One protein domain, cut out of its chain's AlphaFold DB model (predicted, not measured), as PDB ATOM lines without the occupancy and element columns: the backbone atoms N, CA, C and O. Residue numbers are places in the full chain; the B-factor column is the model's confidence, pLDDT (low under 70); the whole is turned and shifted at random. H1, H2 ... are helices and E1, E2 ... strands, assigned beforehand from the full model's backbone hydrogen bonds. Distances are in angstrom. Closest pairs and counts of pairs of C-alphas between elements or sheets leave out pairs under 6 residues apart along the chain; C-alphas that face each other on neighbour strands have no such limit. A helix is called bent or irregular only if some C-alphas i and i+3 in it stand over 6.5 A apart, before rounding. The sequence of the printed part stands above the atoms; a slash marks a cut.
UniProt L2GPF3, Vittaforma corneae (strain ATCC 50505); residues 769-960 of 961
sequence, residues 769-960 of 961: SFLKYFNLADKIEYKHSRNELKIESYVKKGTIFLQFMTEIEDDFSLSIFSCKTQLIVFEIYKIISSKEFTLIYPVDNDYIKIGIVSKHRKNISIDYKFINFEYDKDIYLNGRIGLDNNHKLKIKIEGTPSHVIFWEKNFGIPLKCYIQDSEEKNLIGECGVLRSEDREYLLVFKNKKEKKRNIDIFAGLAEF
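What this domain is: This is residues 769 to 960 of the 961 residues of a protein of Vittaforma corneae (strain ATCC 50505) (UniProt L2GPF3). What is the main picture? Two strand sandwiches stand side by side and share one long, strongly twisted wall of eight strands, E1 E8 E3 E6 E9 E16 E11 E14; over one face of this wall sit two four-strand sheets, E2 E7 E4 E5 over one part and E10 E15 E12 E13 over another. On the opposite face of the wall the helix H1 runs across the strands. What is it made of? The printed part has 192 residues and is mostly strand, with one named helix followed by sixteen named strands, E1 to E16, and the three sheets are antiparallel. How large is it? It is compact and rounded, with a radius of gyration of the C-alphas of 16.1 A and spans of 44 by 41 by 32 A.

Where its parts are: Where does the printed part begin? H1, residues 769 to 777, begins with C-alpha 769 at (157.414, 146.547, 113.782) and measures 14.1 A from first to last C-alpha. It is neither bent nor irregular, but only just: C-alphas 769 and 772 are 6.4 A apart. Which strands come next? They are E1, residues 783 to 786, E2, 788 to 795, E3, 798 to 805, E4, 811 to 818, E5, 823 to 832, E6, 837 to 843, E7, 846 to 854, and E8, 861 to 869. From first to last C-alpha E7 and E8 measure 25.7 A each, and C-alpha 861 is at (159.165, 174.151, 100.269). Which strands complete it? They are E9, residues 875 to 883, E10, 888 to 895, E11, 899 to 905, E12, 911 to 916, E13, 921 to 924, E14, 927 to 931, E15, 935 to 943, and E16, 948 to 959. E15 measures 25.8 A and E16 31.5 A, with C-alpha 959 at (157.357, 146.570, 120.906).

How they stand to each other: How is the largest sheet joined? Its edge strands are E1 and E14; N 785 and O 862 of E1 and E8 are 2.9 A apart, within hydrogen-bond range, as are N 838 and O 878 of E6 and E9 at 2.8 A. E9 bends by 81 degrees at residue 880, and its N 877 is 2.8 A from O 955 of E16. Where is H1? It is on this sheet at a height of 8.6 A, over E3 and only just over E6, with 3 C-alphas there, and runs across the strands at 66 degrees to E3 on the local plane; the closest C-alphas of H1 and E3 are those of Tyr 773 and Phe 801, 7.2 A apart. In its backbone 4 of 5 O i to N i+4 pairs are within hydrogen-bond range. How do the sheets face each other? The three make a stack of sheets, face to face in turn: the largest faces E2 E7 E4 E5 with 9.2 A centre to centre and E10 E15 E12 E13 with 9.5 A. Each pair holds a jelly roll, four nested antiparallel pairs wound over both sheets: E1 with E8, E2 with E7, E3 with E6, E4 with E5, and then E9 with E16, E10 with E15, E11 with E14, E12 with E13. Which strands form hairpins? E4 and E5 do, with N 812 and O 831 2.8 A apart, and so do E12 and E13, with N 915 and O 922 2.9 A apart.

The domain as a whole: How far does it reach? The two C-alphas farthest apart are those of Ile 860 and Glu 919, at 46.0 A. Is it unbroken? The printed part has no cut, and its links are tight but for the short one from E7 to E8. Where is confidence low? The mean pLDDT of the printed part is 88.7, and residues 871, 907 and 908 are under 70.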
ATOM      1  N   SER A 769     158.530 145.979 113.026       80.50
ATOM      2  CA  SER A 769     157.414 146.547 113.782       80.50
ATOM      3  C   SER A 769     157.027 147.909 113.205       80.50
ATOM      4  O   SER A 769     155.841 148.181 113.030       80.50
ATOM      5  N   PHE A 770     158.004 148.711 112.765       84.38
ATOM      6  CA  PHE A 770     157.735 150.032 112.192       84.38
ATOM      7  C   PHE A 770     157.148 150.023 110.776       84.38
ATOM      8  O   PHE A 770     156.556 151.012 110.339       84.38
ATOM      9  N   LEU A 771     157.243 148.911 110.043       79.19
ATOM     10  CA  LEU A 771     156.685 148.816 108.688       79.19
ATOM     11  C   LEU A 771     155.172 148.965 108.637       79.19
ATOM     12  O   LEU A 771     154.655 149.355 107.592       79.19
ATOM     13  N   LYS A 772     154.455 148.703 109.734       81.25
ATOM     14  CA  LYS A 772     153.016 148.986 109.801       81.25
ATOM     15  C   LYS A 772     152.732 150.473 109.560       81.25
ATOM     16  O   LYS A 772     151.861 150.788 108.754       81.25
ATOM     17  N   TYR A 773     153.536 151.368 110.134       85.44
ATOM     18  CA  TYR A 773     153.398 152.812 109.936       85.44
ATOM     19  C   TYR A 773     153.807 153.229 108.532       85.44
ATOM     20  O   TYR A 773     153.058 153.943 107.873       85.44
ATOM     21  N   PHE A 774     154.943 152.729 108.035       84.25
ATOM     22  CA  PHE A 774     155.409 153.043 106.682       84.25
ATOM     23  C   PHE A 774     154.411 152.598 105.610       84.25
ATOM     24  O   PHE A 774     154.088 153.371 104.720       84.25
ATOM     25  N   ASN A 775     153.835 151.399 105.726       83.44
ATOM     26  CA  ASN A 775     152.830 150.913 104.774       83.44
ATOM     27  C   ASN A 775     151.542 151.748 104.787       83.44
ATOM     28  O   ASN A 775     150.845 151.820 103.774       83.44
ATOM     29  N   LEU A 776     151.183 152.326 105.935       83.81
ATOM     30  CA  LEU A 776     150.052 153.246 106.035       83.81
ATOM     31  C   LEU A 776     150.421 154.614 105.451       83.81
ATOM     32  O   LEU A 776     149.625 155.189 104.714       83.81
ATOM     33  N   ALA A 777     151.641 155.087 105.700       85.06
ATOM     34  CA  ALA A 777     152.147 156.347 105.173       85.06
ATOM     35  C   ALA A 777     152.408 156.345 103.665       85.06
ATOM     36  O   ALA A 777     152.218 157.367 103.007       85.06
ATOM     37  N   ASP A 778     152.779 155.207 103.087       84.50
ATOM     38  CA  ASP A 778     152.972 155.042 101.644       84.50
ATOM     39  C   ASP A 778     151.675 155.263 100.855       84.50
ATOM     40  O   ASP A 778     151.720 155.639  99.688       84.50
ATOM     41  N   LYS A 779     150.511 155.084 101.494       88.25
ATOM     42  CA  LYS A 779     149.198 155.346 100.886       88.25
ATOM     43  C   LYS A 779     148.814 156.824 100.881       88.25
ATOM     44  O   LYS A 779     147.777 157.170 100.323       88.25
ATOM     45  N   ILE A 780     149.595 157.672 101.541       91.62
ATOM     46  CA  ILE A 780     149.317 159.096 101.690       91.62
ATOM     47  C   ILE A 780     150.316 159.875 100.845       91.62
ATOM     48  O   ILE A 780     151.527 159.651 100.915       91.62
ATOM     49  N   GLU A 781     149.792 160.794 100.044       91.69
ATOM     50  CA  GLU A 781     150.598 161.693  99.229       91.69
ATOM     51  C   GLU A 781     151.309 162.738 100.091       91.69
ATOM     52  O   GLU A 781     150.849 163.125 101.171       91.69
ATOM     53  N   TYR A 782     152.455 163.198  99.598       92.62
ATOM     54  CA  TYR A 782     153.182 164.294 100.216       92.62
ATOM     55  C   TYR A 782     152.364 165.587 100.144       92.62
ATOM     56  O   TYR A 782     151.816 165.945  99.104       92.62
ATOM     57  N   LYS A 783     152.295 166.296 101.269       95.38
ATOM     58  CA  LYS A 783     151.780 167.662 101.357       95.38
ATOM     59  C   LYS A 783     152.944 168.642 101.308       95.38
ATOM     60  O   LYS A 783     154.059 168.295 101.683       95.38
ATOM     61  N   HIS A 784     152.664 169.878 100.913       93.62
ATOM     62  CA  HIS A 784     153.676 170.918 100.754       93.62
ATOM     63  C   HIS A 784     153.400 172.093 101.694       93.62
ATOM     64  O   HIS A 784     152.273 172.583 101.761       93.62
ATOM     65  N   SER A 785     154.429 172.574 102.390       91.56
ATOM     66  CA  SER A 785     154.376 173.809 103.184       91.56
ATOM     67  C   SER A 785     155.514 174.754 102.812       91.56
ATOM     68  O   SER A 785     156.596 174.301 102.451       91.56
ATOM     69  N   ARG A 786     155.293 176.072 102.894       87.62
ATOM     70  CA  ARG A 786     156.317 177.072 102.551       87.62
ATOM     71  C   ARG A 786     157.068 177.556 103.783       87.62
ATOM     72  O   ARG A 786     156.435 178.105 104.677       87.62
ATOM     73  N   ASN A 787     158.401 177.465 103.773       76.56
ATOM     74  CA  ASN A 787     159.356 177.958 104.791       76.56
ATOM     75  C   ASN A 787     159.225 177.381 106.221       76.56
ATOM     76  O   ASN A 787     160.236 177.125 106.880       76.56
ATOM     77  N   GLU A 788     158.006 177.200 106.719       89.50
ATOM     78  CA  GLU A 788     157.666 176.617 108.013       89.50
ATOM     79  C   GLU A 788     156.514 175.621 107.852       89.50
ATOM     80  O   GLU A 788     155.681 175.757 106.959       89.50
ATOM     81  N   LEU A 789     156.458 174.616 108.720       92.44
ATOM     82  CA  LEU A 789     155.338 173.690 108.832       92.44
ATOM     83  C   LEU A 789     154.773 173.786 110.246       92.44
ATOM     84  O   LEU A 789     155.488 173.570 111.223       92.44
ATOM     85  N   LYS A 790     153.482 174.097 110.342       94.75
ATOM     86  CA  LYS A 790     152.724 174.088 111.593       94.75
ATOM     87  C   LYS A 790     151.553 173.133 111.430       94.75
ATOM     88  O   LYS A 790     150.711 173.341 110.562       94.75
ATOM     89  N   ILE A 791     151.529 172.079 112.234       94.88
ATOM     90  CA  ILE A 791     150.441 171.100 112.251       94.88
ATOM     91  C   ILE A 791     149.797 171.165 113.622       94.88
ATOM     92  O   ILE A 791     150.474 170.993 114.632       94.88
ATOM     93  N   GLU A 792     148.490 171.379 113.652       94.12
ATOM     94  CA  GLU A 792     147.691 171.250 114.863       94.12
ATOM     95  C   GLU A 792     146.779 170.036 114.695       94.12
ATOM     96  O   GLU A 792     146.079 169.912 113.689       94.12
ATOM     97  N   SER A 793     146.840 169.095 115.636       92.06
ATOM     98  CA  SER A 793     146.064 167.859 115.553       92.06
ATOM     99  C   SER A 793     145.667 167.382 116.939       92.06
ATOM    100  O   SER A 793     146.495 167.295 117.844       92.06
ATOM    101  N   TYR A 794     144.400 167.006 117.084       90.56
ATOM    102  CA  TYR A 794     143.945 166.267 118.252       90.56
ATOM    103  C   TYR A 794     144.324 164.791 118.113       90.56
ATOM    104  O   TYR A 794     144.048 164.169 117.083       90.56
ATOM    105  N   VAL A 795     144.949 164.234 119.146       87.44
ATOM    106  CA  VAL A 795     145.358 162.832 119.233       87.44
ATOM    107  C   VAL A 795     144.705 162.220 120.463       87.44
ATOM    108  O   VAL A 795     145.161 162.399 121.588       87.44
ATOM    109  N   LYS A 796     143.597 161.503 120.250       78.62
ATOM    110  CA  LYS A 796     142.801 160.905 121.331       78.62
ATOM    111  C   LYS A 796     143.595 159.872 122.138       78.62
ATOM    112  O   LYS A 796     143.464 159.833 123.356       78.62
ATOM    113  N   LYS A 797     144.386 159.033 121.467       79.25
ATOM    114  CA  LYS A 797     145.358 158.081 122.029       79.25
ATOM    115  C   LYS A 797     146.118 157.452 120.862       79.25
ATOM    116  O   LYS A 797     145.458 157.052 119.909       79.25
ATOM    117  N   GLY A 798     147.441 157.344 120.948       84.38
ATOM    118  CA  GLY A 798     148.243 156.549 120.013       84.38
ATOM    119  C   GLY A 798     149.500 157.265 119.538       84.38
ATOM    120  O   GLY A 798     150.117 157.989 120.311       84.38
ATOM    121  N   THR A 799     149.917 157.046 118.295       90.38
ATOM    122  CA  THR A 799     151.198 157.538 117.766       90.38
ATOM    123  C   THR A 799     150.998 158.494 116.609       90.38
ATOM    124  O   THR A 799     150.167 158.288 115.727       90.38
ATOM    125  N   ILE A 800     151.807 159.544 116.571       94.38
ATOM    126  CA  ILE A 800     151.940 160.359 115.372       94.38
ATOM    127  C   ILE A 800     153.063 159.820 114.507       94.38
ATOM    128  O   ILE A 800     154.109 159.427 115.014       94.38
ATOM    129  N   PHE A 801     152.863 159.858 113.198       95.06
ATOM    130  CA  PHE A 801     153.910 159.670 112.207       95.06
ATOM    131  C   PHE A 801     154.105 160.970 111.457       95.06
ATOM    132  O   PHE A 801     153.164 161.522 110.883       95.06
ATOM    133  N   LEU A 802     155.340 161.443 111.467       96.44
ATOM    134  CA  LEU A 802     155.779 162.628 110.767       96.44
ATOM    135  C   LEU A 802     156.968 162.252 109.900       96.44
ATOM    136  O   LEU A 802     157.995 161.799 110.398       96.44
ATOM    137  N   GLN A 803     156.844 162.506 108.610       96.50
ATOM    138  CA  GLN A 803     157.926 162.341 107.660       96.50
ATOM    139  C   GLN A 803     158.063 163.626 106.864       96.50
ATOM    140  O   GLN A 803     157.049 164.161 106.428       96.50
ATOM    141  N   PHE A 804     159.273 164.153 106.697       95.56
ATOM    142  CA  PHE A 804     159.475 165.322 105.847       95.56
ATOM    143  C   PHE A 804     160.847 165.348 105.175       95.56
ATOM    144  O   PHE A 804     161.819 164.787 105.684       95.56
ATOM    145  N   MET A 805     160.920 166.022 104.032       94.19
ATOM    146  CA  MET A 805     162.138 166.246 103.258       94.19
ATOM    147  C   MET A 805     162.100 167.612 102.569       94.19
ATOM    148  O   MET A 805     161.046 168.238 102.452       94.19
ATOM    149  N   THR A 806     163.262 168.082 102.121       92.06
ATOM    150  CA  THR A 806     163.384 169.325 101.357       92.06
ATOM    151  C   THR A 806     164.309 169.147 100.163       92.06
ATOM    152  O   THR A 806     165.241 168.346 100.211       92.06
ATOM    153  N   GLU A 807     164.089 169.928  99.105       87.44
ATOM    154  CA  GLU A 807     164.900 169.862  97.882       87.44
ATOM    155  C   GLU A 807     166.364 170.264  98.116       87.44
ATOM    156  O   GLU A 807     167.280 169.666  97.549       87.44
ATOM    157  N   ILE A 808     166.601 171.267  98.966       87.50
ATOM    158  CA  ILE A 808     167.936 171.793  99.270       87.50
ATOM    159  C   ILE A 808     168.290 171.462 100.724       87.50
ATOM    160  O   ILE A 808     167.435 171.379 101.602       87.50
ATOM    161  N   GLU A 809     169.573 171.259 101.017       87.62
ATOM    162  CA  GLU A 809     170.026 171.040 102.391       87.62
ATOM    163  C   GLU A 809     169.901 172.320 103.240       87.62
ATOM    164  O   GLU A 809     170.534 173.343 102.952       87.62
ATOM    165  N   ASP A 810     169.126 172.251 104.322       89.75
ATOM    166  CA  ASP A 810     168.952 173.329 105.302       89.75
ATOM    167  C   ASP A 810     168.815 172.757 106.723       89.75
ATOM    168  O   ASP A 810     168.640 171.551 106.907       89.75
ATOM    169  N   ASP A 811     168.932 173.629 107.723       91.75
ATOM    170  CA  ASP A 811     168.812 173.290 109.137       91.75
ATOM    171  C   ASP A 811     167.382 173.577 109.626       91.75
ATOM    172  O   ASP A 811     166.944 174.726 109.592       91.75
ATOM    173  N   PHE A 812     166.691 172.578 110.167       93.50
ATOM    174  CA  PHE A 812     165.336 172.704 110.714       93.50
ATOM    175  C   PHE A 812     165.304 172.441 112.217       93.50
ATOM    176  O   PHE A 812     166.001 171.557 112.705       93.50
ATOM    177  N   SER A 813     164.488 173.173 112.967       94.56
ATOM    178  CA  SER A 813     164.114 172.792 114.334       94.56
ATOM    179  C   SER A 813     162.737 172.145 114.331       94.56
ATOM    180  O   SER A 813     161.825 172.691 113.713       94.56
ATOM    181  N   LEU A 814     162.587 171.026 115.040       96.50
ATOM    182  CA  LEU A 814     161.314 170.343 115.265       96.50
ATOM    183  C   LEU A 814     160.920 170.474 116.733       96.50
ATOM    184  O   LEU A 814     161.726 170.178 117.612       96.50
ATOM    185  N   SER A 815     159.674 170.853 116.986       96.50
ATOM    186  CA  SER A 815     159.078 170.886 118.322       96.50
ATOM    187  C   SER A 815     157.684 170.267 118.288       96.50
ATOM    188  O   SER A 815     156.925 170.510 117.351       96.50
ATOM    189  N   ILE A 816     157.361 169.462 119.299       96.12
ATOM    190  CA  ILE A 816     156.019 168.940 119.560       96.12
ATOM    191  C   ILE A 816     155.582 169.502 120.906       96.12
ATOM    192  O   ILE A 816     156.212 169.251 121.936       96.12
ATOM    193  N   PHE A 817     154.512 170.284 120.884       95.75
ATOM    194  CA  PHE A 817     153.946 170.957 122.039       95.75
ATOM    195  C   PHE A 817     152.617 170.314 122.426       95.75
ATOM    196  O   PHE A 817     151.731 170.167 121.586       95.75
ATOM    197  N   SER A 818     152.484 169.958 123.700       94.31
ATOM    198  CA  SER A 818     151.262 169.444 124.314       94.31
ATOM    199  C   SER A 818     150.394 170.614 124.769       94.31
ATOM    200  O   SER A 818     150.792 171.371 125.655       94.31
ATOM    201  N   CYS A 819     149.194 170.775 124.210       92.00
ATOM    202  CA  CYS A 819     148.288 171.833 124.662       92.00
ATOM    203  C   CYS A 819     147.628 171.493 126.000       92.00
ATOM    204  O   CYS A 819     147.219 172.401 126.720       92.00
ATOM    205  N   LYS A 820     147.535 170.213 126.368       90.94
ATOM    206  CA  LYS A 820     147.030 169.811 127.682       90.94
ATOM    207  C   LYS A 820     147.996 170.171 128.809       90.94
ATOM    208  O   LYS A 820     147.564 170.705 129.823       90.94
ATOM    209  N   THR A 821     149.289 169.885 128.642       91.44
ATOM    210  CA  THR A 821     150.311 170.173 129.668       91.44
ATOM    211  C   THR A 821     150.938 171.556 129.523       91.44
ATOM    212  O   THR A 821     151.581 172.022 130.457       91.44
ATOM    213  N   GLN A 822     150.739 172.223 128.380       92.00
ATOM    214  CA  GLN A 822     151.386 173.488 128.010       92.00
ATOM    215  C   GLN A 822     152.924 173.396 127.982       92.00
ATOM    216  O   GLN A 822     153.623 174.386 128.201       92.00
ATOM    217  N   LEU A 823     153.468 172.206 127.700       94.00
ATOM    218  CA  LEU A 823     154.905 171.938 127.655       94.00
ATOM    219  C   LEU A 823     155.332 171.352 126.303       94.00
ATOM    220  O   LEU A 823     154.566 170.682 125.605       94.00
ATOM    221  N   ILE A 824     156.595 171.587 125.943       92.62
ATOM    222  CA  ILE A 824     157.246 170.906 124.821       92.62
ATOM    223  C   ILE A 824     157.562 169.479 125.267       92.62
ATOM    224  O   ILE A 824     158.369 169.274 126.174       92.62
ATOM    225  N   VAL A 825     156.929 168.498 124.628       93.06
ATOM    226  CA  VAL A 825     157.100 167.073 124.956       93.06
ATOM    227  C   VAL A 825     158.248 166.437 124.175       93.06
ATOM    228  O   VAL A 825     158.887 165.504 124.655       93.06
ATOM    229  N   PHE A 826     158.564 166.979 122.996       94.62
ATOM    230  CA  PHE A 826     159.675 166.515 122.173       94.62
ATOM    231  C   PHE A 826     160.280 167.665 121.369       94.62
ATOM    232  O   PHE A 826     159.558 168.465 120.774       94.62
ATOM    233  N   GLU A 827     161.609 167.739 121.325       95.38
ATOM    234  CA  GLU A 827     162.325 168.778 120.587       95.38
ATOM    235  C   GLU A 827     163.604 168.231 119.951       95.38
ATOM    236  O   GLU A 827     164.419 167.568 120.599       95.38
ATOM    237  N   ILE A 828     163.819 168.585 118.686       95.06
ATOM    238  CA  ILE A 828     165.105 168.440 118.013       95.06
ATOM    239  C   ILE A 828     165.537 169.813 117.529       95.06
ATOM    240  O   ILE A 828     164.980 170.368 116.583       95.06
ATOM    241  N   TYR A 829     166.593 170.336 118.151       90.69
ATOM    242  CA  TYR A 829     167.101 171.666 117.841       90.69
ATOM    243  C   TYR A 829     167.526 171.811 116.378       90.69
ATOM    244  O   TYR A 829     167.368 172.887 115.812       90.69
ATOM    245  N   LYS A 830     168.127 170.782 115.769       92.25
ATOM    246  CA  LYS A 830     168.675 170.872 114.411       92.25
ATOM    247  C   LYS A 830     168.599 169.537 113.666       92.25
ATOM    248  O   LYS A 830     169.337 168.612 113.985       92.25
ATOM    249  N   ILE A 831     167.776 169.498 112.630       92.12
ATOM    250  CA  ILE A 831     167.618 168.453 111.614       92.12
ATOM    251  C   ILE A 831     168.214 168.988 110.307       92.12
ATOM    252  O   ILE A 831     168.104 170.178 110.040       92.12
ATOM    253  N   ILE A 832     168.861 168.142 109.509       88.75
ATOM    254  CA  ILE A 832     169.446 168.511 108.213       88.75
ATOM    255  C   ILE A 832     168.723 167.736 107.117       88.75
ATOM    256  O   ILE A 832     168.907 166.524 107.020       88.75
ATOM    257  N   SER A 833     167.908 168.401 106.296       75.88
ATOM    258  CA  SER A 833     166.868 167.702 105.515       75.88
ATOM    259  C   SER A 833     167.047 167.655 103.992       75.88
ATOM    260  O   SER A 833     166.060 167.635 103.271       75.88
ATOM    261  N   SER A 834     168.266 167.502 103.462       72.81
ATOM    262  CA  SER A 834     168.419 166.998 102.074       72.81
ATOM    263  C   SER A 834     167.987 165.528 101.914       72.81
ATOM    264  O   SER A 834     167.909 165.008 100.803       72.81
ATOM    265  N   LYS A 835     167.737 164.837 103.032       84.06
ATOM    266  CA  LYS A 835     167.195 163.481 103.107       84.06
ATOM    267  C   LYS A 835     165.929 163.468 103.956       84.06
ATOM    268  O   LYS A 835     165.743 164.328 104.815       84.06
ATOM    269  N   GLU A 836     165.118 162.447 103.730       89.94
ATOM    270  CA  GLU A 836     163.908 162.149 104.484       89.94
ATOM    271  C   GLU A 836     164.205 161.980 105.981       89.94
ATOM    272  O   GLU A 836     165.037 161.167 106.390       89.94
ATOM    273  N   PHE A 837     163.529 162.782 106.796       95.19
ATOM    274  CA  PHE A 837     163.482 162.657 108.244       95.19
ATOM    275  C   PHE A 837     162.163 161.990 108.626       95.19
ATOM    276  O   PHE A 837     161.115 162.392 108.128       95.19
ATOM    277  N   THR A 838     162.202 160.996 109.512       95.38
ATOM    278  CA  THR A 838     161.013 160.288 110.002       95.38
ATOM    279  C   THR A 838     160.995 160.258 111.527       95.38
ATOM    280  O   THR A 838     161.984 159.896 112.167       95.38
ATOM    281  N   LEU A 839     159.839 160.587 112.097       96.25
ATOM    282  CA  LEU A 839     159.532 160.502 113.515       96.25
ATOM    283  C   LEU A 839     158.222 159.734 113.719       96.25
ATOM    284  O   LEU A 839     157.206 160.076 113.118       96.25
ATOM    285  N   ILE A 840     158.246 158.742 114.607       94.81
ATOM    286  CA  ILE A 840     157.060 158.148 115.225       94.81
ATOM    287  C   ILE A 840     157.132 158.472 116.707       94.81
ATOM    288  O   ILE A 840     158.171 158.250 117.332       94.81
ATOM    289  N   TYR A 841     156.070 159.053 117.250       94.50
ATOM    290  CA  TYR A 841     156.068 159.514 118.632       94.50
ATOM    291  C   TYR A 841     154.700 159.282 119.287       94.50
ATOM    292  O   TYR A 841     153.689 159.667 118.694       94.50
ATOM    293  N   PRO A 842     154.636 158.668 120.480       93.25
ATOM    294  CA  PRO A 842     153.388 158.426 121.186       93.25
ATOM    295  C   PRO A 842     152.847 159.719 121.803       93.25
ATOM    296  O   PRO A 842     153.594 160.565 122.292       93.25
ATOM    297  N   VAL A 843     151.528 159.875 121.768       90.44
ATOM    298  CA  VAL A 843     150.793 161.025 122.291       90.44
ATOM    299  C   VAL A 843     149.526 160.528 122.988       90.44
ATOM    300  O   VAL A 843     148.671 159.871 122.387       90.44
ATOM    301  N   ASP A 844     149.384 160.876 124.265       87.00
ATOM    302  CA  ASP A 844     148.292 160.403 125.116       87.00
ATOM    303  C   ASP A 844     147.210 161.464 125.332       87.00
ATOM    304  O   ASP A 844     147.346 162.353 126.175       87.00
ATOM    305  N   ASN A 845     146.086 161.310 124.622       84.12
ATOM    306  CA  ASN A 845     144.866 162.110 124.772       84.12
ATOM    307  C   ASN A 845     145.133 163.609 124.911       84.12
ATOM    308  O   ASN A 845     144.891 164.220 125.963       84.12
ATOM    309  N   ASP A 846     145.658 164.174 123.834       87.94
ATOM    310  CA  ASP A 846     146.174 165.527 123.816       87.94
ATOM    311  C   ASP A 846     145.910 166.217 122.481       87.94
ATOM    312  O   ASP A 846     145.800 165.593 121.427       87.94
ATOM    313  N   TYR A 847     145.833 167.538 122.532       91.44
ATOM    314  CA  TYR A 847     145.890 168.377 121.354       91.44
ATOM    315  C   TYR A 847     147.333 168.831 121.173       91.44
ATOM    316  O   TYR A 847     147.868 169.563 122.004       91.44
ATOM    317  N   ILE A 848     147.984 168.393 120.100       94.75
ATOM    318  CA  ILE A 848     149.391 168.708 119.865       94.75
ATOM    319  C   ILE A 848     149.564 169.778 118.795       94.75
ATOM    320  O   ILE A 848     148.811 169.842 117.819       94.75
ATOM    321  N   LYS A 849     150.610 170.586 118.961       95.38
ATOM    322  CA  LYS A 849     151.120 171.492 117.930       95.38
ATOM    323  C   LYS A 849     152.521 171.059 117.539       95.38
ATOM    324  O   LYS A 849     153.410 170.997 118.384       95.38
ATOM    325  N   ILE A 850     152.717 170.762 116.265       96.62
ATOM    326  CA  ILE A 850     154.010 170.402 115.694       96.62
ATOM    327  C   ILE A 850     154.517 171.596 114.903       96.62
ATOM    328  O   ILE A 850     153.853 172.046 113.970       96.62
ATOM    329  N   GLY A 851     155.692 172.098 115.269       96.00
ATOM    330  CA  GLY A 851     156.377 173.169 114.557       96.00
ATOM    331  C   GLY A 851     157.675 172.671 113.938       96.00
ATOM    332  O   GLY A 851     158.561 172.222 114.667       96.00
ATOM    333  N   ILE A 852     157.804 172.801 112.616       95.75
ATOM    334  CA  ILE A 852     159.062 172.646 111.879       95.75
ATOM    335  C   ILE A 852     159.439 173.996 111.284       95.75
ATOM    336  O   ILE A 852     158.702 174.552 110.470       95.75
ATOM    337  N   VAL A 853     160.588 174.529 111.686       92.56
ATOM    338  CA  VAL A 853     161.018 175.875 111.293       92.56
ATOM    339  C   VAL A 853     162.417 175.811 110.702       92.56
ATOM    340  O   VAL A 853     163.340 175.305 111.343       92.56
ATOM    341  N   SER A 854     162.582 176.326 109.479       90.31
ATOM    342  CA  SER A 854     163.907 176.512 108.884       90.31
ATOM    343  C   SER A 854     164.683 177.598 109.636       90.31
ATOM    344  O   SER A 854     164.170 178.689 109.895       90.31
ATOM    345  N   LYS A 855     165.954 177.325 109.942       87.12
ATOM    346  CA  LYS A 855     166.852 178.276 110.609       87.12
ATOM    347  C   LYS A 855     167.460 179.301 109.665       87.12
ATOM    348  O   LYS A 855     167.699 180.427 110.089       87.12
ATOM    349  N   HIS A 856     167.738 178.918 108.416       87.12
ATOM    350  CA  HIS A 856     168.405 179.795 107.440       87.12
ATOM    351  C   HIS A 856     167.482 180.255 106.311       87.12
ATOM    352  O   HIS A 856     167.908 181.060 105.489       87.12
ATOM    353  N   ARG A 857     166.241 179.756 106.264       83.00
ATOM    354  CA  ARG A 857     165.231 180.031 105.229       83.00
ATOM    355  C   ARG A 857     165.757 179.794 103.808       83.00
ATOM    356  O   ARG A 857     165.448 180.562 102.902       83.00
ATOM    357  N   LYS A 858     166.579 178.755 103.616       84.00
ATOM    358  CA  LYS A 858     167.108 178.403 102.286       84.00
ATOM    359  C   LYS A 858     166.079 177.655 101.450       84.00
ATOM    360  O   LYS A 858     166.041 177.833 100.239       84.00
ATOM    361  N   ASN A 859     165.283 176.805 102.094       79.69
ATOM    362  CA  ASN A 859     164.225 176.057 101.427       79.69
ATOM    363  C   ASN A 859     162.938 176.863 101.346       79.69
ATOM    364  O   ASN A 859     162.462 177.387 102.351       79.69
ATOM    365  N   ILE A 860     162.358 176.875 100.148       79.88
ATOM    366  CA  ILE A 860     161.066 177.500  99.866       79.88
ATOM    367  C   ILE A 860     159.923 176.528 100.187       79.88
ATOM    368  O   ILE A 860     158.851 176.976 100.591       79.88
ATOM    369  N   SER A 861     160.150 175.216 100.057       90.12
ATOM    370  CA  SER A 861     159.165 174.151 100.269       90.12
ATOM    371  C   SER A 861     159.659 173.086 101.252       90.12
ATOM    372  O   SER A 861     160.845 172.753 101.308       90.12
ATOM    373  N   ILE A 862     158.722 172.566 102.044       92.75
ATOM    374  CA  ILE A 862     158.863 171.395 102.907       92.75
ATOM    375  C   ILE A 862     157.808 170.390 102.467       92.75
ATOM    376  O   ILE A 862     156.609 170.666 102.585       92.75
ATOM    377  N   ASP A 863     158.261 169.232 102.006       94.69
ATOM    378  CA  ASP A 863     157.390 168.130 101.619       94.69
ATOM    379  C   ASP A 863     157.222 167.228 102.831       94.69
ATOM    380  O   ASP A 863     158.216 166.787 103.409       94.69
ATOM    381  N   TYR A 864     155.988 166.971 103.256       96.25
ATOM    382  CA  TYR A 864     155.725 166.217 104.477       96.25
ATOM    383  C   TYR A 864     154.536 165.257 104.381       96.25
ATOM    384  O   TYR A 864     153.571 165.483 103.652       96.25
ATOM    385  N   LYS A 865     154.579 164.202 105.195       96.69
ATOM    386  CA  LYS A 865     153.456 163.324 105.529       96.69
ATOM    387  C   LYS A 865     153.208 163.392 107.026       96.69
ATOM    388  O   LYS A 865     154.146 163.343 107.821       96.69
ATOM    389  N   PHE A 866     151.940 163.490 107.401       95.44
ATOM    390  CA  PHE A 866     151.517 163.487 108.793       95.44
ATOM    391  C   PHE A 866     150.295 162.598 108.972       95.44
ATOM    392  O   PHE A 866     149.327 162.724 108.218       95.44
ATOM    393  N   ILE A 867     150.356 161.711 109.963       93.88
ATOM    394  CA  ILE A 867     149.323 160.714 110.243       93.88
ATOM    395  C   ILE A 867     149.196 160.560 111.746       93.88
ATOM    396  O   ILE A 867     150.197 160.527 112.457       93.88
ATOM    397  N   ASN A 868     147.959 160.437 112.204       91.50
ATOM    398  CA  ASN A 868     147.641 160.063 113.567       91.50
ATOM    399  C   ASN A 868     147.145 158.611 113.574       91.50
ATOM    400  O   ASN A 868     146.210 158.280 112.842       91.50
ATOM    401  N   PHE A 869     147.776 157.762 114.374       86.81
ATOM    402  CA  PHE A 869     147.414 156.366 114.562       86.81
ATOM    403  C   PHE A 869     146.806 156.167 115.944       86.81
ATOM    404  O   PHE A 869     147.322 156.682 116.928       86.81
ATOM    405  N   GLU A 870     145.738 155.375 116.026       80.88
ATOM    406  CA  GLU A 870     145.005 155.140 117.281       80.88
ATOM    407  C   GLU A 870     145.676 154.124 118.224       80.88
ATOM    408  O   GLU A 870     145.190 153.871 119.329       80.88
ATOM    409  N   TYR A 871     146.800 153.531 117.808       67.50
ATOM    410  CA  TYR A 871     147.467 152.458 118.534       67.50
ATOM    411  C   TYR A 871     148.986 152.651 118.570       67.50
ATOM    412  O   TYR A 871     149.561 153.265 117.667       67.50
ATOM    413  N   ASP A 872     149.573 152.049 119.609       73.94
ATOM    414  CA  ASP A 872     150.998 151.840 119.902       73.94
ATOM    415  C   ASP A 872     151.739 152.858 120.793       73.94
ATOM    416  O   ASP A 872     151.380 154.030 120.849       73.94
ATOM    417  N   LYS A 873     152.771 152.377 121.506       85.94
ATOM    418  CA  LYS A 873     153.718 153.154 122.344       85.94
ATOM    419  C   LYS A 873     155.090 153.330 121.676       85.94
ATOM    420  O   LYS A 873     156.007 153.909 122.255       85.94
ATOM    421  N   ASP A 874     155.223 152.818 120.461       90.75
ATOM    422  CA  ASP A 874     156.417 152.875 119.636       90.75
ATOM    423  C   ASP A 874     156.984 154.306 119.484       90.75
ATOM    424  O   ASP A 874     156.284 155.260 119.135       90.75
ATOM    425  N   ILE A 875     158.298 154.437 119.676       93.75
ATOM    426  CA  ILE A 875     159.071 155.649 119.385       93.75
ATOM    427  C   ILE A 875     160.056 155.312 118.277       93.75
ATOM    428  O   ILE A 875     160.827 154.361 118.382       93.75
ATOM    429  N   TYR A 876     160.092 156.126 117.232       93.62
ATOM    430  CA  TYR A 876     161.027 155.962 116.130       93.62
ATOM    431  C   TYR A 876     161.604 157.299 115.734       93.62
ATOM    432  O   TYR A 876     160.865 158.205 115.373       93.62
ATOM    433  N   LEU A 877     162.920 157.412 115.719       94.69
ATOM    434  CA  LEU A 877     163.608 158.555 115.156       94.69
ATOM    435  C   LEU A 877     164.612 158.058 114.129       94.69
ATOM    436  O   LEU A 877     165.547 157.342 114.481       94.69
ATOM    437  N   ASN A 878     164.439 158.477 112.880       93.00
ATOM    438  CA  ASN A 878     165.397 158.229 111.815       93.00
ATOM    439  C   ASN A 878     165.637 159.508 111.019       93.00
ATOM    440  O   ASN A 878     164.719 160.062 110.413       93.00
ATOM    441  N   GLY A 879     166.878 159.975 111.005       92.62
ATOM    442  CA  GLY A 879     167.255 161.112 110.183       92.62
ATOM    443  C   GLY A 879     168.610 161.691 110.544       92.62
ATOM    444  O   GLY A 879     169.305 161.230 111.452       92.62
ATOM    445  N   ARG A 880     168.985 162.743 109.815       92.56
ATOM    446  CA  ARG A 880     170.234 163.463 110.037       92.56
ATOM    447  C   ARG A 880     169.998 164.665 110.935       92.56
ATOM    448  O   ARG A 880     169.210 165.549 110.605       92.56
ATOM    449  N   ILE A 881     170.732 164.733 112.036       93.50
ATOM    450  CA  ILE A 881     170.698 165.860 112.962       93.50
ATOM    451  C   ILE A 881     172.061 166.543 113.065       93.50
ATOM    452  O   ILE A 881     173.103 165.951 112.776       93.50
ATOM    453  N   GLY A 882     172.051 167.786 113.536       91.06
ATOM    454  CA  GLY A 882     173.249 168.501 113.954       91.06
ATOM    455  C   GLY A 882     173.254 168.735 115.456       91.06
ATOM    456  O   GLY A 882     172.268 169.195 116.024       91.06
ATOM    457  N   LEU A 883     174.393 168.481 116.099       89.19
ATOM    458  CA  LEU A 883     174.597 168.797 117.511       89.19
ATOM    459  C   LEU A 883     175.721 169.823 117.639       89.19
ATOM    460  O   LEU A 883     176.900 169.541 117.392       89.19
ATOM    461  N   ASP A 884     175.339 171.032 118.040       87.00
ATOM    462  CA  ASP A 884     176.277 172.091 118.399       87.00
ATOM    463  C   ASP A 884     177.038 171.715 119.683       87.00
ATOM    464  O   ASP A 884     176.682 170.764 120.386       87.00
ATOM    465  N   ASN A 885     178.125 172.430 119.985       82.38
ATOM    466  CA  ASN A 885     178.927 172.129 121.172       82.38
ATOM    467  C   ASN A 885     178.034 172.168 122.428       82.38
ATOM    468  O   ASN A 885     177.216 173.077 122.580       82.38
ATOM    469  N   ASN A 886     178.158 171.157 123.289       82.38
ATOM    470  CA  ASN A 886     177.365 170.943 124.503       82.38
ATOM    471  C   ASN A 886     175.851 170.724 124.344       82.38
ATOM    472  O   ASN A 886     175.205 170.418 125.352       82.38
ATOM    473  N   HIS A 887     175.294 170.788 123.133       88.31
ATOM    474  CA  HIS A 887     173.889 170.455 122.914       88.31
ATOM    475  C   HIS A 887     173.654 168.950 123.076       88.31
ATOM    476  O   HIS A 887     174.550 168.119 122.867       88.31
ATOM    477  N   LYS A 888     172.432 168.613 123.493       92.31
ATOM    478  CA  LYS A 888     171.988 167.240 123.721       92.31
ATOM    479  C   LYS A 888     170.697 167.002 122.956       92.31
ATOM    480  O   LYS A 888     169.765 167.782 123.118       92.31
ATOM    481  N   LEU A 889     170.631 165.913 122.201       94.06
ATOM    482  CA  LEU A 889     169.346 165.310 121.863       94.06
ATOM    483  C   LEU A 889     168.952 164.403 123.030       94.06
ATOM    484  O   LEU A 889     169.783 163.622 123.500       94.06
ATOM    485  N   LYS A 890     167.712 164.530 123.496       94.88
ATOM    486  CA  LYS A 890     167.126 163.684 124.533       94.88
ATOM    487  C   LYS A 890     165.888 163.011 123.960       94.88
ATOM    488  O   LYS A 890     165.018 163.704 123.446       94.88
ATOM    489  N   ILE A 891     165.812 161.694 124.073       94.75
ATOM    490  CA  ILE A 891     164.626 160.921 123.713       94.75
ATOM    491  C   ILE A 891     164.154 160.259 125.000       94.75
ATOM    492  O   ILE A 891     164.850 159.402 125.544       94.75
ATOM    493  N   LYS A 892     163.025 160.737 125.523       94.06
ATOM    494  CA  LYS A 892     162.345 160.117 126.659       94.06
ATOM    495  C   LYS A 892     161.597 158.895 126.146       94.06
ATOM    496  O   LYS A 892     160.915 158.986 125.129       94.06
ATOM    497  N   ILE A 893     161.775 157.776 126.828       93.06
ATOM    498  CA  ILE A 893     161.285 156.470 126.428       93.06
ATOM    499  C   ILE A 893     160.651 155.809 127.646       93.06
ATOM    500  O   ILE A 893     161.260 155.756 128.708       93.06
ATOM    501  N   GLU A 894     159.444 155.288 127.483       91.12
ATOM    502  CA  GLU A 894     158.737 154.547 128.520       91.12
ATOM    503  C   GLU A 894     158.137 153.302 127.878       91.12
ATOM    504  O   GLU A 894     157.319 153.396 126.962       91.12
ATOM    505  N   GLY A 895     158.581 152.129 128.319       87.69
ATOM    506  CA  GLY A 895     158.166 150.860 127.737       87.69
ATOM    507  C   GLY A 895     158.098 149.763 128.783       87.69
ATOM    508  O   GLY A 895     158.824 149.788 129.770       87.69
ATOM    509  N   THR A 896     157.257 148.770 128.538       89.75
ATOM    510  CA  THR A 896     157.150 147.559 129.365       89.75
ATOM    511  C   THR A 896     158.239 146.541 128.973       89.75
ATOM    512  O   THR A 896     158.903 146.738 127.955       89.75
ATOM    513  N   PRO A 897     158.387 145.400 129.671       88.12
ATOM    514  CA  PRO A 897     159.325 144.334 129.296       88.12
ATOM    515  C   PRO A 897     159.103 143.692 127.927       88.12
ATOM    516  O   PRO A 897     159.983 142.985 127.434       88.12
ATOM    517  N   SER A 898     157.955 143.946 127.289       85.38
ATOM    518  CA  SER A 898     157.749 143.590 125.884       85.38
ATOM    519  C   SER A 898     158.445 144.548 124.922       85.38
ATOM    520  O   SER A 898     158.468 144.264 123.738       85.38
ATOM    521  N   HIS A 899     159.020 145.664 125.372       90.25
ATOM    522  CA  HIS A 899     159.638 146.653 124.497       90.25
ATOM    523  C   HIS A 899     161.168 146.571 124.503       90.25
ATOM    524  O   HIS A 899     161.808 146.291 125.520       90.25
ATOM    525  N   VAL A 900     161.757 146.895 123.352       90.19
ATOM    526  CA  VAL A 900     163.202 147.029 123.158       90.19
ATOM    527  C   VAL A 900     163.535 148.470 122.800       90.19
ATOM    528  O   VAL A 900     163.031 149.036 121.828       90.19
ATOM    529  N   ILE A 901     164.415 149.053 123.601       91.94
ATOM    530  CA  ILE A 901     165.074 150.327 123.361       91.94
ATOM    531  C   ILE A 901     166.230 150.067 122.413       91.94
ATOM    532  O   ILE A 901     167.007 149.140 122.623       91.94
ATOM    533  N   PHE A 902     166.376 150.894 121.388       92.12
ATOM    534  CA  PHE A 902     167.453 150.747 120.419       92.12
ATOM    535  C   PHE A 902     168.079 152.086 120.068       92.12
ATOM    536  O   PHE A 902     167.433 153.138 120.100       92.12
ATOM    537  N   TRP A 903     169.353 152.037 119.696       91.75
ATOM    538  CA  TRP A 903     170.065 153.189 119.169       91.75
ATOM    539  C   TRP A 903     171.149 152.770 118.182       91.75
ATOM    540  O   TRP A 903     171.726 151.685 118.243       91.75
ATOM    541  N   GLU A 904     171.441 153.681 117.271       87.00
ATOM    542  CA  GLU A 904     172.518 153.609 116.305       87.00
ATOM    543  C   GLU A 904     172.920 155.040 115.934       87.00
ATOM    544  O   GLU A 904     172.077 155.908 115.675       87.00
ATOM    545  N   LYS A 905     174.232 155.285 115.921       83.62
ATOM    546  CA  LYS A 905     174.847 156.511 115.409       83.62
ATOM    547  C   LYS A 905     175.999 156.183 114.467       83.62
ATOM    548  O   LYS A 905     176.645 155.150 114.593       83.62
ATOM    549  N   ASN A 906     176.330 157.123 113.587       77.06
ATOM    550  CA  ASN A 906     177.470 156.985 112.680       77.06
ATOM    551  C   ASN A 906     178.816 156.726 113.391       77.06
ATOM    552  O   ASN A 906     179.218 157.467 114.297       77.06
ATOM    553  N   PHE A 907     179.549 155.743 112.858       64.88
ATOM    554  CA  PHE A 907     180.904 155.348 113.251       64.88
ATOM    555  C   PHE A 907     181.919 156.489 113.213       64.88
ATOM    556  O   PHE A 907     182.017 157.237 112.231       64.88
ATOM    557  N   GLY A 908     182.736 156.576 114.266       64.44
ATOM    558  CA  GLY A 908     183.868 157.504 114.343       64.44
ATOM    559  C   GLY A 908     183.484 158.950 114.669       64.44
ATOM    560  O   GLY A 908     184.337 159.842 114.636       64.44
ATOM    561  N   ILE A 909     182.216 159.210 115.009       72.00
ATOM    562  CA  ILE A 909     181.803 160.501 115.562       72.00
ATOM    563  C   ILE A 909     181.943 160.441 117.093       72.00
ATOM    564  O   ILE A 909     181.249 159.640 117.730       72.00
ATOM    565  N   PRO A 910     182.779 161.304 117.714       75.94
ATOM    566  CA  PRO A 910     183.017 161.319 119.159       75.94
ATOM    567  C   PRO A 910     181.841 161.954 119.926       75.94
ATOM    568  O   PRO A 910     181.977 163.004 120.559       75.94
ATOM    569  N   LEU A 911     180.668 161.329 119.846       82.75
ATOM    570  CA  LEU A 911     179.484 161.646 120.642       82.75
ATOM    571  C   LEU A 911     179.530 160.848 121.940       82.75
ATOM    572  O   LEU A 911     179.790 159.649 121.920       82.75
ATOM    573  N   LYS A 912     179.255 161.509 123.068       86.38
ATOM    574  CA  LYS A 912     178.980 160.794 124.316       86.38
ATOM    575  C   LYS A 912     177.503 160.447 124.337       86.38
ATOM    576  O   LYS A 912     176.676 161.347 124.497       86.38
ATOM    577  N   CYS A 913     177.216 159.165 124.188       88.69
ATOM    578  CA  CYS A 913     175.880 158.621 124.320       88.69
ATOM    579  C   CYS A 913     175.744 157.959 125.684       88.69
ATOM    580  O   CYS A 913     176.687 157.341 126.178       88.69
ATOM    581  N   TYR A 914     174.593 158.126 126.314       92.94
ATOM    582  CA  TYR A 914     174.258 157.385 127.518       92.94
ATOM    583  C   TYR A 914     172.757 157.163 127.579       92.94
ATOM    584  O   TYR A 914     171.986 157.991 127.088       92.94
ATOM    585  N   ILE A 915     172.378 156.059 128.200       92.12
ATOM    586  CA  ILE A 915     171.026 155.818 128.667       92.12
ATOM    587  C   ILE A 915     170.995 156.134 130.158       92.12
ATOM    588  O   ILE A 915     171.959 155.874 130.881       92.12
ATOM    589  N   GLN A 916     169.946 156.806 130.595       92.81
ATOM    590  CA  GLN A 916     169.780 157.203 131.982       92.81
ATOM    591  C   GLN A 916     168.376 156.822 132.425       92.81
ATOM    592  O   GLN A 916     167.427 157.190 131.744       92.81
ATOM    593  N   ASP A 917     168.253 156.134 133.547       89.81
ATOM    594  CA  ASP A 917     166.980 155.947 134.241       89.81
ATOM    595  C   ASP A 917     166.978 156.792 135.536       89.81
ATOM    596  O   ASP A 917     167.751 157.755 135.664       89.81
ATOM    597  N   SER A 918     166.068 156.508 136.467       84.12
ATOM    598  CA  SER A 918     165.984 157.210 137.753       84.12
ATOM    599  C   SER A 918     167.176 156.959 138.684       84.12
ATOM    600  O   SER A 918     167.429 157.786 139.560       84.12
ATOM    601  N   GLU A 919     167.900 155.858 138.507       82.88
ATOM    602  CA  GLU A 919     168.922 155.356 139.433       82.88
ATOM    603  C   GLU A 919     170.328 155.432 138.827       82.88
ATOM    604  O   GLU A 919     171.281 155.854 139.485       82.88
ATOM    605  N   GLU A 920     170.459 155.093 137.548       88.44
ATOM    606  CA  GLU A 920     171.726 154.879 136.874       88.44
ATOM    607  C   GLU A 920     171.887 155.705 135.601       88.44
ATOM    608  O   GLU A 920     170.951 156.134 134.917       88.44
ATOM    609  N   LYS A 921     173.156 155.914 135.250       90.94
ATOM    610  CA  LYS A 921     173.558 156.543 134.001       90.94
ATOM    611  C   LYS A 921     174.640 155.709 133.343       90.94
ATOM    612  O   LYS A 921     175.824 155.847 133.654       90.94
ATOM    613  N   ASN A 922     174.224 154.942 132.351       88.62
ATOM    614  CA  ASN A 922     175.067 153.977 131.675       88.62
ATOM    615  C   ASN A 922     175.529 154.535 130.327       88.62
ATOM    616  O   ASN A 922     174.733 154.963 129.488       88.62
ATOM    617  N   LEU A 923     176.850 154.605 130.134       88.69
ATOM    618  CA  LEU A 923     177.426 154.962 128.839       88.69
ATOM    619  C   LEU A 923     177.087 153.860 127.844       88.69
ATOM    620  O   LEU A 923     177.305 152.686 128.119       88.69
ATOM    621  N   ILE A 924     176.592 154.264 126.681       85.75
ATOM    622  CA  ILE A 924     176.233 153.330 125.621       85.75
ATOM    623  C   ILE A 924     177.168 153.503 124.431       85.75
ATOM    624  O   ILE A 924     177.659 154.606 124.157       85.75
ATOM    625  N   GLY A 925     177.413 152.387 123.747       81.94
ATOM    626  CA  GLY A 925     178.239 152.314 122.550       81.94
ATOM    627  C   GLY A 925     177.617 153.011 121.339       81.94
ATOM    628  O   GLY A 925     176.678 153.805 121.437       81.94
ATOM    629  N   GLU A 926     178.170 152.736 120.162       80.88
ATOM    630  CA  GLU A 926     177.722 153.368 118.914       80.88
ATOM    631  C   GLU A 926     176.384 152.823 118.423       80.88
ATOM    632  O   GLU A 926     175.573 153.574 117.880       80.88
ATOM    633  N   CYS A 927     176.125 151.551 118.684       84.19
ATOM    634  CA  CYS A 927     174.827 150.942 118.508       84.19
ATOM    635  C   CYS A 927     174.524 150.012 119.686       84.19
ATOM    636  O   CYS A 927     175.413 149.710 120.485       84.19
ATOM    637  N   GLY A 928     173.258 149.646 119.841       84.62
ATOM    638  CA  GLY A 928     172.852 148.699 120.864       84.62
ATOM    639  C   GLY A 928     171.345 148.595 121.012       84.62
ATOM    640  O   GLY A 928     170.571 149.342 120.402       84.62
ATOM    641  N   VAL A 929     170.968 147.608 121.808       86.69
ATOM    642  CA  VAL A 929     169.603 147.241 122.162       86.69
ATOM    643  C   VAL A 929     169.550 146.982 123.660       86.69
ATOM    644  O   VAL A 929     170.511 146.487 124.248       86.69
ATOM    645  N   LEU A 930     168.440 147.345 124.284       88.44
ATOM    646  CA  LEU A 930     168.182 147.120 125.698       88.44
ATOM    647  C   LEU A 930     166.704 146.786 125.868       88.44
ATOM    648  O   LEU A 930     165.849 147.519 125.376       88.44
ATOM    649  N   ARG A 931     166.380 145.701 126.574       87.75
ATOM    650  CA  ARG A 931     164.990 145.439 126.967       87.75
ATOM    651  C   ARG A 931     164.576 146.416 128.058       87.75
ATOM    652  O   ARG A 931     165.330 146.637 128.999       87.75
ATOM    653  N   SER A 932     163.398 147.004 127.909       88.25
ATOM    654  CA  SER A 932     162.857 147.921 128.909       88.25
ATOM    655  C   SER A 932     162.424 147.148 130.157       88.25
ATOM    656  O   SER A 932     161.941 146.029 130.049       88.25
ATOM    657  N   GLU A 933     162.556 147.725 131.345       88.81
ATOM    658  CA  GLU A 933     162.167 147.079 132.609       88.81
ATOM    659  C   GLU A 933     160.965 147.777 133.262       88.81
ATOM    660  O   GLU A 933     160.937 147.980 134.469       88.81
ATOM    661  N   ASP A 934     159.983 148.177 132.449       88.31
ATOM    662  CA  ASP A 934     158.795 148.928 132.898       88.31
ATOM    663  C   ASP A 934     159.123 150.245 133.620       88.31
ATOM    664  O   ASP A 934     158.504 150.622 134.614       88.31
ATOM    665  N   ARG A 935     160.142 150.951 133.125       89.62
ATOM    666  CA  ARG A 935     160.610 152.219 133.690       89.62
ATOM    667  C   ARG A 935     160.903 153.250 132.614       89.62
ATOM    668  O   ARG A 935     160.977 152.944 131.422       89.62
ATOM    669  N   GLU A 936     161.041 154.496 133.050       91.56
ATOM    670  CA  GLU A 936     161.402 155.603 132.174       91.56
ATOM    671  C   GLU A 936     162.911 155.610 131.916       91.56
ATOM    672  O   GLU A 936     163.724 155.665 132.840       91.56
ATOM    673  N   TYR A 937     163.271 155.635 130.639       93.12
ATOM    674  CA  TYR A 937     164.631 155.800 130.165       93.12
ATOM    675  C   TYR A 937     164.772 157.106 129.391       93.12
ATOM    676  O   TYR A 937     163.910 157.528 128.620       93.12
ATOM    677  N   LEU A 938     165.929 157.731 129.538       94.81
ATOM    678  CA  LEU A 938     166.337 158.912 128.808       94.81
ATOM    679  C   LEU A 938     167.560 158.577 127.964       94.81
ATOM    680  O   LEU A 938     168.688 158.501 128.460       94.81
ATOM    681  N   LEU A 939     167.345 158.425 126.662       94.88
ATOM    682  CA  LEU A 939     168.418 158.232 125.702       94.88
ATOM    683  C   LEU A 939     169.011 159.592 125.322       94.88
ATOM    684  O   LEU A 939     168.318 160.462 124.786       94.88
ATOM    685  N   VAL A 940     170.297 159.800 125.610       94.00
ATOM    686  CA  VAL A 940     170.955 161.098 125.424       94.00
ATOM    687  C   VAL A 940     172.132 161.009 124.465       94.00
ATOM    688  O   VAL A 940     173.117 160.332 124.742       94.00
ATOM    689  N   PHE A 941     172.096 161.823 123.407       93.06
ATOM    690  CA  PHE A 941     173.218 162.038 122.490       93.06
ATOM    691  C   PHE A 941     173.837 163.410 122.767       93.06
ATOM    692  O   PHE A 941     173.217 164.439 122.495       93.06
ATOM    693  N   LYS A 942     175.058 163.451 123.317       90.69
ATOM    694  CA  LYS A 942     175.767 164.701 123.646       90.69
ATOM    695  C   LYS A 942     177.018 164.886 122.790       90.69
ATOM    696  O   LYS A 942     177.934 164.063 122.832       90.69
ATOM    697  N   ASN A 943     177.133 166.042 122.134       86.81
ATOM    698  CA  ASN A 943     178.398 166.468 121.535       86.81
ATOM    699  C   ASN A 943     179.293 167.161 122.583       86.81
ATOM    700  O   ASN A 943     178.878 168.127 123.223       86.81
ATOM    701  N   LYS A 944     180.514 166.645 122.787       78.75
ATOM    702  CA  LYS A 944     181.516 167.209 123.719       78.75
ATOM    703  C   LYS A 944     182.658 167.962 123.024       78.75
ATOM    704  O   LYS A 944     183.533 168.474 123.716       78.75
ATOM    705  N   LYS A 945     182.704 167.958 121.692       76.06
ATOM    706  CA  LYS A 945     183.791 168.550 120.900       76.06
ATOM    707  C   LYS A 945     183.219 169.587 119.925       76.06
ATOM    708  O   LYS A 945     182.116 170.093 120.114       76.06
ATOM    709  N   GLU A 946     183.988 169.925 118.894       75.19
ATOM    710  CA  GLU A 946     183.582 170.833 117.821       75.19
ATOM    711  C   GLU A 946     182.195 170.500 117.253       75.19
ATOM    712  O   GLU A 946     181.777 169.338 117.201       75.19
ATOM    713  N   LYS A 947     181.494 171.541 116.791       75.12
ATOM    714  CA  LYS A 947     180.182 171.454 116.142       75.12
ATOM    715  C   LYS A 947     180.180 170.357 115.072       75.12
ATOM    716  O   LYS A 947     180.873 170.467 114.060       75.12
ATOM    717  N   LYS A 948     179.369 169.312 115.272       75.88
ATOM    718  CA  LYS A 948     179.178 168.237 114.292       75.88
ATOM    719  C   LYS A 948     177.870 168.475 113.562       75.88
ATOM    720  O   LYS A 948     176.798 168.447 114.160       75.88
ATOM    721  N   ARG A 949     177.988 168.767 112.264       75.44
ATOM    722  CA  ARG A 949     176.831 169.079 111.424       75.44
ATOM    723  C   ARG A 949     176.061 167.814 111.055       75.44
ATOM    724  O   ARG A 949     174.870 167.814 111.272       75.44
ATOM    725  N   ASN A 950     176.720 166.736 110.631       85.88
ATOM    726  CA  ASN A 950     176.023 165.578 110.057       85.88
ATOM    727  C   ASN A 950     176.133 164.346 110.961       85.88
ATOM    728  O   ASN A 950     177.146 163.647 110.932       85.88
ATOM    729  N   ILE A 951     175.101 164.102 111.769       88.00
ATOM    730  CA  ILE A 951     174.968 162.909 112.610       88.00
ATOM    731  C   ILE A 951     173.707 162.181 112.158       88.00
ATOM    732  O   ILE A 951     172.607 162.672 112.394       88.00
ATOM    733  N   ASP A 952     173.860 161.034 111.505       88.50
ATOM    734  CA  ASP A 952     172.714 160.171 111.232       88.50
ATOM    735  C   ASP A 952     172.373 159.417 112.531       88.50
ATOM    736  O   ASP A 952     173.267 158.874 113.194       88.50
ATOM    737  N   ILE A 953     171.102 159.477 112.931       89.88
ATOM    738  CA  ILE A 953     170.568 158.842 114.138       89.88
ATOM    739  C   ILE A 953     169.451 157.898 113.740       89.88
ATOM    740  O   ILE A 953     168.559 158.271 112.979       89.88
ATOM    741  N   PHE A 954     169.494 156.709 114.328       89.81
ATOM    742  CA  PHE A 954     168.414 155.741 114.320       89.81
ATOM    743  C   PHE A 954     168.195 155.274 115.757       89.81
ATOM    744  O   PHE A 954     169.053 154.609 116.326       89.81
ATOM    745  N   ALA A 955     167.102 155.688 116.393       94.19
ATOM    746  CA  ALA A 955     166.885 155.405 117.808       94.19
ATOM    747  C   ALA A 955     165.409 155.405 118.186       94.19
ATOM    748  O   ALA A 955     164.599 156.060 117.528       94.19
ATOM    749  N   GLY A 956     165.070 154.718 119.273       93.56
ATOM    750  CA  GLY A 956     163.714 154.726 119.796       93.56
ATOM    751  C   GLY A 956     163.373 153.515 120.650       93.56
ATOM    752  O   GLY A 956     164.240 152.923 121.291       93.56
ATOM    753  N   LEU A 957     162.087 153.186 120.653       93.06
ATOM    754  CA  LEU A 957     161.456 152.101 121.390       93.06
ATOM    755  C   LEU A 957     160.543 151.353 120.431       93.06
ATOM    756  O   LEU A 957     159.733 151.979 119.752       93.06
ATOM    757  N   ALA A 958     160.658 150.036 120.388       90.50
ATOM    758  CA  ALA A 958     159.752 149.203 119.618       90.50
ATOM    759  C   ALA A 958     159.191 148.091 120.490       90.50
ATOM    760  O   ALA A 958     159.929 147.484 121.268       90.50
ATOM    761  N   GLU A 959     157.914 147.779 120.318       86.19
ATOM    762  CA  GLU A 959     157.357 146.570 120.906       86.19
ATOM    763  C   GLU A 959     157.924 145.310 120.226       86.19
ATOM    764  O   GLU A 959     157.965 145.171 118.998       86.19
ATOM    765  N   PHE A 960     158.409 144.391 121.050       74.88
ATOM    766  CA  PHE A 960     159.163 143.201 120.696       74.88
ATOM    767  C   PHE A 960     158.355 141.951 121.056       74.88
ATOM    768  O   PHE A 960     158.439 141.422 122.164       74.88
TER     769      PHE A 960